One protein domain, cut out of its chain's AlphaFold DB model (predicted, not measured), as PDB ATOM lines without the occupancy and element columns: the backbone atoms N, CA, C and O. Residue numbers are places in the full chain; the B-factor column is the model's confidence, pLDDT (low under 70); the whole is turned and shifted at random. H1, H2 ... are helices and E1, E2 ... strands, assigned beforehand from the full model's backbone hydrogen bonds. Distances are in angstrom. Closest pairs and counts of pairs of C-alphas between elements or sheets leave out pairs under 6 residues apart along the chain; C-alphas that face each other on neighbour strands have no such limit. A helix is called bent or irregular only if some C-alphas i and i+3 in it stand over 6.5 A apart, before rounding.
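AT A GLANCE: This is residues 89 to 162 of the 217 residues of the protein "Myb-like DNA-binding domain-containing protein" of Spironucleus salmonicida (UniProt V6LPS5). Three short helices, H1, H2 and H3, cross one another in a small cluster with their centres at the corners of a triangle, and a small two-stranded hairpin, E1 and E2, is set off from them at one end of the longest axis. The stretch of residues 101 to 110 joins the hairpin to the cluster. The printed part has 74 residues, with two named strands and then three named helices along the chain, in the order E1, E2, H1, H2, H3; the sheet, E1 - E2, is antiparallel, and the class is mostly helix. The whole is compact, with a radius of gyration of the C-alphas of 12.9 A, yet elongated in outline, with spans of 40 by 24 by 18 A.

IN THESE COORDINATES: E1 is residues 91 to 93, beginning at C-alpha 91 at (157.577, 169.600, 247.254), and E2 is residues 98 to 100; each measures 6.1 A from first to last C-alpha. H1, residues 111 to 123, is the longest helix by residues and measures 18.5 A, from C-alpha 111 at (170.124, 181.591, 238.544). H2, residues 129 to 139, measures 15.0 A. H3, residues 148 to 159, measures 14.7 A and ends at C-alpha 159 at (172.132, 190.142, 243.804); it is irregular, but only just, with C-alphas 156 and 159 6.51 A apart.

HOW THE PARTS SIT: E1 and E2 form a hairpin, antiparallel at 139 degrees between their directions. The C-alphas of Phe 92 and Phe 99 face each other at 4.4 A. N 91 and O 100, and N 100 and O 91, are within hydrogen-bond range, each pair at 2.8 A. E1 is apart from H1, H2 and H3, and E2 is apart from H2 and H3. H1 and H2 touch at a steep tilt of 48 degrees, opposite ways; their closest C-alphas, of Leu 120 and Ile 132, are 6.5 A apart. H1 touches H3 with residues 114 to 118 alone, about perpendicular at 81 degrees; the closest C-alphas, of Thr 118 and Ser 159, are 6.3 A apart. H3 touches H2 with residues 148 to 152 alone, about perpendicular at 81 degrees; the closest C-alphas, of Trp 129 and Ala 148, are 4.7 A apart. In H1, H2 and H3 every O i to N i+4 pair is within hydrogen-bond range.

THE WHOLE: The two C-alphas farthest apart, those of Val 94 and Thr 125, are 40.7 A apart. The printed part has no cut. The links E1 to E2 and H1 to H2 are tight, and those from E2 to H1 and from H2 to H3 are short. The mean pLDDT of the printed part is 81.2; under 70 are residues 89 to 90, 92, 94 and 96 to 107.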
ATOM      1  N   LYS A  89     152.514 173.166 251.383       62.41
ATOM      2  CA  LYS A  89     153.347 171.991 251.120       62.41
ATOM      3  C   LYS A  89     154.331 172.317 249.998       62.41
ATOM      4  O   LYS A  89     153.946 172.445 248.839       62.41
ATOM      5  N   ILE A  90     155.598 172.505 250.361       62.97
ATOM      6  CA  ILE A  90     156.700 172.670 249.410       62.97
ATOM      7  C   ILE A  90     157.207 171.266 249.065       62.97
ATOM      8  O   ILE A  90     157.628 170.523 249.950       62.97
ATOM      9  N   VAL A  91     157.141 170.891 247.791       70.81
ATOM     10  CA  VAL A  91     157.577 169.600 247.254       70.81
ATOM     11  C   VAL A  91     158.824 169.823 246.411       70.81
ATOM     12  O   VAL A  91     158.842 170.687 245.543       70.81
ATOM     13  N   PHE A  92     159.876 169.048 246.649       67.25
ATOM     14  CA  PHE A  92     161.022 169.016 245.746       67.25
ATOM     15  C   PHE A  92     160.703 168.093 244.566       67.25
ATOM     16  O   PHE A  92     160.516 166.891 244.757       67.25
ATOM     17  N   ASP A  93     160.617 168.647 243.359       70.19
ATOM     18  CA  ASP A  93     160.474 167.856 242.143       70.19
ATOM     19  C   ASP A  93     161.846 167.381 241.662       70.19
ATOM     20  O   ASP A  93     162.692 168.158 241.217       70.19
ATOM     21  N   VAL A  94     162.042 166.065 241.729       69.25
ATOM     22  CA  VAL A  94     163.286 165.395 241.344       69.25
ATOM     23  C   VAL A  94     163.551 165.526 239.841       69.25
ATOM     24  O   VAL A  94     164.711 165.542 239.444       69.25
ATOM     25  N   LYS A  95     162.522 165.676 238.994       71.69
ATOM     26  CA  LYS A  95     162.707 165.784 237.535       71.69
ATOM     27  C   LYS A  95     163.197 167.163 237.113       71.69
ATOM     28  O   LYS A  95     164.102 167.256 236.293       71.69
ATOM     29  N   SER A  96     162.619 168.223 237.675       63.38
ATOM     30  CA  SER A  96     163.040 169.596 237.377       63.38
ATOM     31  C   SER A  96     164.155 170.118 238.291       63.38
ATOM     32  O   SER A  96     164.740 171.152 237.974       63.38
ATOM     33  N   HIS A  97     164.462 169.420 239.395       60.16
ATOM     34  CA  HIS A  97     165.351 169.883 240.473       60.16
ATOM     35  C   HIS A  97     164.888 171.214 241.092       60.16
ATOM     36  O   HIS A  97     165.696 172.088 241.412       60.16
ATOM     37  N   LYS A  98     163.571 171.392 241.266       61.50
ATOM     38  CA  LYS A  98     162.986 172.634 241.793       61.50
ATOM     39  C   LYS A  98     162.064 172.376 242.976       61.50
ATOM     40  O   LYS A  98     161.418 171.338 243.071       61.50
ATOM     41  N   PHE A  99     161.972 173.356 243.867       59.72
ATOM     42  CA  PHE A  99     160.978 173.370 244.934       59.72
ATOM     43  C   PHE A  99     159.674 173.964 244.394       59.72
ATOM     44  O   PHE A  99     159.631 175.141 244.045       59.72
ATOM     45  N   LEU A 100     158.632 173.144 244.311       60.50
ATOM     46  CA  LEU A 100     157.297 173.493 243.840       60.50
ATOM     47  C   LEU A 100     156.341 173.603 245.030       60.50
ATOM     48  O   LEU A 100     156.489 172.911 246.033       60.50
ATOM     49  N   THR A 101     155.335 174.460 244.920       61.44
ATOM     50  CA  THR A 101     154.151 174.394 245.793       61.44
ATOM     51  C   THR A 101     153.033 173.622 245.087       61.44
ATOM     52  O   THR A 101     153.176 173.283 243.914       61.44
ATOM     53  N   GLU A 102     151.904 173.379 245.764       57.09
ATOM     54  CA  GLU A 102     150.689 172.776 245.169       57.09
ATOM     55  C   GLU A 102     150.223 173.464 243.865       57.09
ATOM     56  O   GLU A 102     149.529 172.843 243.070       57.09
ATOM     57  N   ASN A 103     150.671 174.701 243.602       56.41
ATOM     58  CA  ASN A 103     150.363 175.484 242.402       56.41
ATOM     59  C   ASN A 103     151.564 175.642 241.436       56.41
ATOM     60  O   ASN A 103     151.661 176.669 240.769       56.41
ATOM     61  N   GLU A 104     152.530 174.712 241.420       53.44
ATOM     62  CA  GLU A 104     153.678 174.655 240.478       53.44
ATOM     63  C   GLU A 104     154.636 175.870 240.474       53.44
ATOM     64  O   GLU A 104     155.578 175.944 239.687       53.44
ATOM     65  N   THR A 105     154.454 176.835 241.376       52.38
ATOM     66  CA  THR A 105     155.292 178.043 241.429       52.38
ATOM     67  C   THR A 105     156.582 177.790 242.208       52.38
ATOM     68  O   THR A 105     156.560 177.400 243.378       52.38
ATOM     69  N   ILE A 106     157.720 178.042 241.554       56.44
ATOM     70  CA  ILE A 106     159.065 177.952 242.134       56.44
ATOM     71  C   ILE A 106     159.314 179.228 242.943       56.44
ATOM     72  O   ILE A 106     159.601 180.274 242.368       56.44
ATOM     73  N   TYR A 107     159.202 179.210 244.271       64.25
ATOM     74  CA  TYR A 107     159.296 180.443 245.083       64.25
ATOM     75  C   TYR A 107     160.734 180.988 245.243       64.25
ATOM     76  O   TYR A 107     161.034 181.736 246.169       64.25
ATOM     77  N   THR A 108     161.660 180.619 244.364       79.00
ATOM     78  CA  THR A 108     163.061 181.040 244.433       79.00
ATOM     79  C   THR A 108     163.472 181.634 243.096       79.00
ATOM     80  O   THR A 108     163.166 181.056 242.054       79.00
ATOM     81  N   PHE A 109     164.147 182.788 243.124       84.25
ATOM     82  CA  PHE A 109     164.796 183.345 241.935       84.25
ATOM     83  C   PHE A 109     165.745 182.290 241.375       84.25
ATOM     84  O   PHE A 109     166.671 181.864 242.070       84.25
ATOM     85  N   CYS A 110     165.499 181.837 240.147       85.62
ATOM     86  CA  CYS A 110     166.438 180.932 239.502       85.62
ATOM     87  C   CYS A 110     167.735 181.687 239.145       85.62
ATOM     88  O   CYS A 110     167.717 182.921 239.066       85.62
ATOM     89  N   PRO A 111     168.856 180.973 238.934       85.19
ATOM     90  CA  PRO A 111     170.124 181.591 238.544       85.19
ATOM     91  C   PRO A 111     169.979 182.524 237.333       85.19
ATOM     92  O   PRO A 111     170.363 183.684 237.422       85.19
ATOM     93  N   ASP A 112     169.282 182.083 236.284       84.56
ATOM     94  CA  ASP A 112     169.054 182.901 235.085       84.56
ATOM     95  C   ASP A 112     168.311 184.206 235.408       84.56
ATOM     96  O   ASP A 112     168.706 185.285 234.972       84.56
ATOM     97  N   GLN A 113     167.256 184.139 236.231       88.50
ATOM     98  CA  GLN A 113     166.536 185.337 236.674       88.50
ATOM     99  C   GLN A 113     167.432 186.275 237.486       88.50
ATOM    100  O   GLN A 113     167.296 187.492 237.399       88.50
ATOM    101  N   ASN A 114     168.333 185.723 238.293       90.44
ATOM    102  CA  ASN A 114     169.261 186.505 239.093       90.44
ATOM    103  C   ASN A 114     170.295 187.241 238.223       90.44
ATOM    104  O   ASN A 114     170.589 188.413 238.476       90.44
ATOM    105  N   ASP A 115     170.813 186.574 237.197       88.00
ATOM    106  CA  ASP A 115     171.819 187.137 236.299       88.00
ATOM    107  C   ASP A 115     171.199 188.195 235.384       88.00
ATOM    108  O   ASP A 115     171.718 189.309 235.288       88.00
ATOM    109  N   ILE A 116     170.014 187.913 234.830       89.38
ATOM    110  CA  ILE A 116     169.227 188.888 234.065       89.38
ATOM    111  C   ILE A 116     168.886 190.101 234.937       89.38
ATOM    112  O   ILE A 116     169.044 191.232 234.492       89.38
ATOM    113  N   LEU A 117     168.456 189.906 236.189       91.56
ATOM    114  CA  LEU A 117     168.149 191.019 237.091       91.56
ATOM    115  C   LEU A 117     169.378 191.896 237.354       91.56
ATOM    116  O   LEU A 117     169.270 193.120 237.324       91.56
ATOM    117  N   THR A 118     170.536 191.284 237.606       91.38
ATOM    118  CA  THR A 118     171.796 192.011 237.820       91.38
ATOM    119  C   THR A 118     172.184 192.816 236.581       91.38
ATOM    120  O   THR A 118     172.506 193.998 236.697       91.38
ATOM    121  N   LEU A 119     172.093 192.199 235.399       90.44
ATOM    122  CA  LEU A 119     172.387 192.840 234.119       90.44
ATOM    123  C   LEU A 119     171.441 194.017 233.844       90.44
ATOM    124  O   LEU A 119     171.898 195.109 233.517       90.44
ATOM    125  N   LEU A 120     170.132 193.812 234.027       91.44
ATOM    126  CA  LEU A 120     169.125 194.854 233.843       91.44
ATOM    127  C   LEU A 120     169.355 196.010 234.809       91.44
ATOM    128  O   LEU A 120     169.321 197.155 234.400       91.44
ATOM    129  N   VAL A 121     169.635 195.769 236.089       93.19
ATOM    130  CA  VAL A 121     169.886 196.893 237.006       93.19
ATOM    131  C   VAL A 121     171.160 197.656 236.622       93.19
ATOM    132  O   VAL A 121     171.185 198.877 236.754       93.19
ATOM    133  N   ALA A 122     172.183 196.972 236.103       90.25
ATOM    134  CA  ALA A 122     173.415 197.603 235.636       90.25
ATOM    135  C   ALA A 122     173.236 198.433 234.350       90.25
ATOM    136  O   ALA A 122     173.982 199.390 234.146       90.25
ATOM    137  N   SER A 123     172.265 198.104 233.489       88.25
ATOM    138  CA  SER A 123     172.027 198.837 232.237       88.25
ATOM    139  C   SER A 123     171.247 200.143 232.426       88.25
ATOM    140  O   SER A 123     171.279 201.005 231.549       88.25
ATOM    141  N   TYR A 124     170.542 200.317 233.547       85.81
ATOM    142  CA  TYR A 124     169.768 201.528 233.830       85.81
ATOM    143  C   TYR A 124     170.582 202.500 234.689       85.81
ATOM    144  O   TYR A 124     171.107 202.141 235.739       85.81
ATOM    145  N   THR A 125     170.591 203.783 234.317       85.31
ATOM    146  CA  THR A 125     171.136 204.851 235.180       85.31
ATOM    147  C   THR A 125     170.312 205.028 236.459       85.31
ATOM    148  O   THR A 125     170.851 205.367 237.513       85.31
ATOM    149  N   ARG A 126     168.997 204.785 236.381       87.81
ATOM    150  CA  ARG A 126     168.077 204.691 237.521       87.81
ATOM    151  C   ARG A 126     167.162 203.478 237.335       87.81
ATOM    152  O   ARG A 126     166.435 203.442 236.343       87.81
ATOM    153  N   PRO A 127     167.155 202.504 238.260       87.88
ATOM    154  CA  PRO A 127     166.408 201.268 238.066       87.88
ATOM    155  C   PRO A 127     164.892 201.504 238.100       87.88
ATOM    156  O   PRO A 127     164.329 201.903 239.124       87.88
ATOM    157  N   ASN A 128     164.230 201.211 236.980       92.25
ATOM    158  CA  ASN A 128     162.776 201.205 236.850       92.25
ATOM    159  C   ASN A 128     162.228 199.802 237.161       92.25
ATOM    160  O   ASN A 128     162.075 198.964 236.276       92.25
ATOM    161  N   TRP A 129     161.952 199.516 238.436       93.69
ATOM    162  CA  TRP A 129     161.566 198.169 238.887       93.69
ATOM    163  C   TRP A 129     160.333 197.561 238.196       93.69
ATOM    164  O   TRP A 129     160.365 196.360 237.927       93.69
ATOM    165  N   PRO A 130     159.257 198.318 237.897       93.50
ATOM    166  CA  PRO A 130     158.151 197.821 237.076       93.50
ATOM    167  C   PRO A 130     158.584 197.298 235.705       93.50
ATOM    168  O   PRO A 130     158.173 196.212 235.305       93.50
ATOM    169  N   GLU A 131     159.426 198.051 235.006       90.19
ATOM    170  CA  GLU A 131     159.918 197.696 233.675       90.19
ATOM    171  C   GLU A 131     160.887 196.513 233.742       90.19
ATOM    172  O   GLU A 131     160.725 195.531 233.019       90.19
ATOM    173  N   ILE A 132     161.815 196.543 234.701       91.69
ATOM    174  CA  ILE A 132     162.752 195.450 234.974       91.69
ATOM    175  C   ILE A 132     161.996 194.144 235.246       91.69
ATOM    176  O   ILE A 132     162.352 193.111 234.686       91.69
ATOM    177  N   ALA A 133     160.928 194.169 236.051       92.31
ATOM    178  CA  ALA A 133     160.123 192.981 236.335       92.31
ATOM    179  C   ALA A 133     159.432 192.421 235.078       92.31
ATOM    180  O   ALA A 133     159.386 191.205 234.885       92.31
ATOM    181  N   GLN A 134     158.932 193.293 234.195       90.56
ATOM    182  CA  GLN A 134     158.328 192.876 232.926       90.56
ATOM    183  C   GLN A 134     159.356 192.255 231.979       90.56
ATOM    184  O   GLN A 134     159.084 191.213 231.380       90.56
ATOM    185  N   ILE A 135     160.536 192.870 231.845       87.69
ATOM    186  CA  ILE A 135     161.612 192.346 230.996       87.69
ATOM    187  C   ILE A 135     162.108 191.013 231.557       87.69
ATOM    188  O   ILE A 135     162.206 190.043 230.812       87.69
ATOM    189  N   LEU A 136     162.313 190.918 232.873       88.50
ATOM    190  CA  LEU A 136     162.713 189.686 233.550       88.50
ATOM    191  C   LEU A 136     161.738 188.532 233.272       88.50
ATOM    192  O   LEU A 136     162.163 187.415 232.979       88.50
ATOM    193  N   GLN A 137     160.431 188.802 233.316       86.94
ATOM    194  CA  GLN A 137     159.405 187.803 233.020       86.94
ATOM    195  C   GLN A 137     159.409 187.377 231.544       86.94
ATOM    196  O   GLN A 137     159.193 186.204 231.247       86.94
ATOM    197  N   LYS A 138     159.638 188.316 230.618       85.25
ATOM    198  CA  LYS A 138     159.722 188.014 229.180       85.25
ATOM    199  C   LYS A 138     160.959 187.178 228.847       85.25
ATOM    200  O   LYS A 138     160.857 186.253 228.051       85.25
ATOM    201  N   GLN A 139     162.096 187.495 229.464       82.00
ATOM    202  CA  GLN A 139     163.376 186.826 229.216       82.00
ATOM    203  C   GLN A 139     163.471 185.454 229.902       82.00
ATOM    204  O   GLN A 139     164.182 184.577 229.423       82.00
ATOM    205  N   CYS A 140     162.733 185.233 230.995       80.50
ATOM    206  CA  CYS A 140     162.684 183.946 231.688       80.50
ATOM    207  C   CYS A 140     161.234 183.438 231.844       80.50
ATOM    208  O   CYS A 140     160.664 183.514 232.938       80.50
ATOM    209  N   PRO A 141     160.623 182.886 230.775       72.12
ATOM    210  CA  PRO A 141     159.227 182.438 230.792       72.12
ATOM    211  C   PRO A 141     158.985 181.207 231.682       72.12
ATOM    212  O   PRO A 141     157.860 180.978 232.119       72.12
ATOM    213  N   PHE A 142     160.035 180.430 231.970       74.31
ATOM    214  CA  PHE A 142     159.985 179.237 232.826       74.31
ATOM    215  C   PHE A 142     160.244 179.530 234.313       74.31
ATOM    216  O   PHE A 142     160.219 178.613 235.141       74.31
ATOM    217  N   GLY A 143     160.556 180.782 234.654       71.69
ATOM    218  CA  GLY A 143     160.759 181.229 236.025       71.69
ATOM    219  C   GLY A 143     159.470 181.745 236.660       71.69
ATOM    220  O   GLY A 143     158.484 182.049 235.985       71.69
ATOM    221  N   SER A 144     159.470 181.876 237.987       80.12
ATOM    222  CA  SER A 144     158.337 182.490 238.681       80.12
ATOM    223  C   SER A 144     158.182 183.956 238.310       80.12
ATOM    224  O   SER A 144     159.157 184.667 238.072       80.12
ATOM    225  N   LYS A 145     156.934 184.418 238.284       84.38
ATOM    226  CA  LYS A 145     156.614 185.823 238.039       84.38
ATOM    227  C   LYS A 145     156.858 186.612 239.320       84.38
ATOM    228  O   LYS A 145     156.262 186.307 240.352       84.38
ATOM    229  N   TRP A 146     157.711 187.627 239.236       87.00
ATOM    230  CA  TRP A 146     158.077 188.480 240.363       87.00
ATOM    231  C   TRP A 146     157.527 189.886 240.165       87.00
ATOM    232  O   TRP A 146     157.600 190.452 239.077       87.00
ATOM    233  N   THR A 147     156.987 190.473 241.227       90.69
ATOM    234  CA  THR A 147     156.584 191.880 241.219       90.69
ATOM    235  C   THR A 147     157.810 192.794 241.237       90.69
ATOM    236  O   THR A 147     158.906 192.396 241.642       90.69
ATOM    237  N   ALA A 148     157.615 194.062 240.866       92.38
ATOM    238  CA  ALA A 148     158.640 195.102 240.964       92.38
ATOM    239  C   ALA A 148     159.276 195.162 242.366       92.38
ATOM    240  O   ALA A 148     160.496 195.231 242.509       92.38
ATOM    241  N   GLN A 149     158.448 195.065 243.410       91.88
ATOM    242  CA  GLN A 149     158.905 195.077 244.798       91.88
ATOM    243  C   GLN A 149     159.755 193.846 245.136       91.88
ATOM    244  O   GLN A 149     160.749 193.975 245.848       91.88
ATOM    245  N   GLN A 150     159.395 192.665 244.630       91.75
ATOM    246  CA  GLN A 150     160.177 191.444 244.842       91.75
ATOM    247  C   GLN A 150     161.530 191.518 244.130       91.75
ATOM    248  O   GLN A 150     162.541 191.172 244.735       91.75
ATOM    249  N   CYS A 151     161.572 192.051 242.905       93.25
ATOM    250  CA  CYS A 151     162.822 192.289 242.176       93.25
ATOM    251  C   CYS A 151     163.732 193.272 242.928       93.25
ATOM    252  O   CYS A 151     164.906 192.981 243.149       93.25
ATOM    253  N   TYR A 152     163.175 194.389 243.408       93.62
ATOM    254  CA  TYR A 152     163.897 195.359 244.238       93.62
ATOM    255  C   TYR A 152     164.467 194.723 245.512       93.62
ATOM    256  O   TYR A 152     165.630 194.927 245.860       93.62
ATOM    257  N   GLN A 153     163.648 193.954 246.234       91.62
ATOM    258  CA  GLN A 153     164.073 193.311 247.476       91.62
ATOM    259  C   GLN A 153     165.157 192.267 247.229       91.62
ATOM    260  O   GLN A 153     166.138 192.238 247.970       91.62
ATOM    261  N   HIS A 154     164.987 191.430 246.204       91.56
ATOM    262  CA  HIS A 154     165.958 190.401 245.845       91.56
ATOM    263  C   HIS A 154     167.293 191.024 245.450       91.56
ATOM    264  O   HIS A 154     168.321 190.663 246.020       91.56
ATOM    265  N   TYR A 155     167.270 192.046 244.586       92.62
ATOM    266  CA  TYR A 155     168.477 192.763 244.192       92.62
ATOM    267  C   TYR A 155     169.228 193.303 245.414       92.62
ATOM    268  O   TYR A 155     170.368 192.918 245.651       92.62
ATOM    269  N   ASN A 156     168.575 194.100 246.264       90.50
ATOM    270  CA  ASN A 156     169.240 194.732 247.411       90.50
ATOM    271  C   ASN A 156     169.715 193.753 248.493       90.50
ATOM    272  O   ASN A 156     170.586 194.098 249.294       90.50
ATOM    273  N   ARG A 157     169.131 192.553 248.567       89.00
ATOM    274  CA  ARG A 157     169.449 191.570 249.612       89.00
ATOM    275  C   ARG A 157     170.378 190.459 249.157       89.00
ATOM    276  O   ARG A 157     170.965 189.814 250.024       89.00
ATOM    277  N   VAL A 158     170.466 190.206 247.853       87.31
ATOM    278  CA  VAL A 158     171.097 188.995 247.314       87.31
ATOM    279  C   VAL A 158     171.995 189.293 246.117       87.31
ATOM    280  O   VAL A 158     173.138 188.832 246.101       87.31
ATOM    281  N   SER A 159     171.488 190.029 245.124       87.00
ATOM    282  CA  SER A 159     172.132 190.142 243.804       87.00
ATOM    283  C   SER A 159     173.015 191.376 243.633       87.00
ATOM    284  O   SER A 159     173.794 191.427 242.688       87.00
ATOM    285  N   ARG A 160     172.913 192.373 244.523       89.44
ATOM    286  CA  ARG A 160     173.693 193.613 244.430       89.44
ATOM    287  C   ARG A 160     175.200 193.298 244.494       89.44
ATOM    288  O   ARG A 160     175.620 192.597 245.417       89.44
ATOM    289  N   PRO A 161     176.022 193.799 243.554       87.00
ATOM    290  CA  PRO A 161     177.431 193.405 243.441       87.00
ATOM    291  C   PRO A 161     178.315 193.930 244.578       87.00
ATOM    292  O   PRO A 161     179.339 193.333 244.893       87.00
ATOM    293  N   ASP A 162     177.914 195.022 245.225       87.44
ATOM    294  CA  ASP A 162     178.591 195.596 246.392       87.44
ATOM    295  C   ASP A 162     178.316 194.814 247.695       87.44
ATOM    296  O   ASP A 162     178.869 195.145 248.745       87.44
TER     297      ASP A 162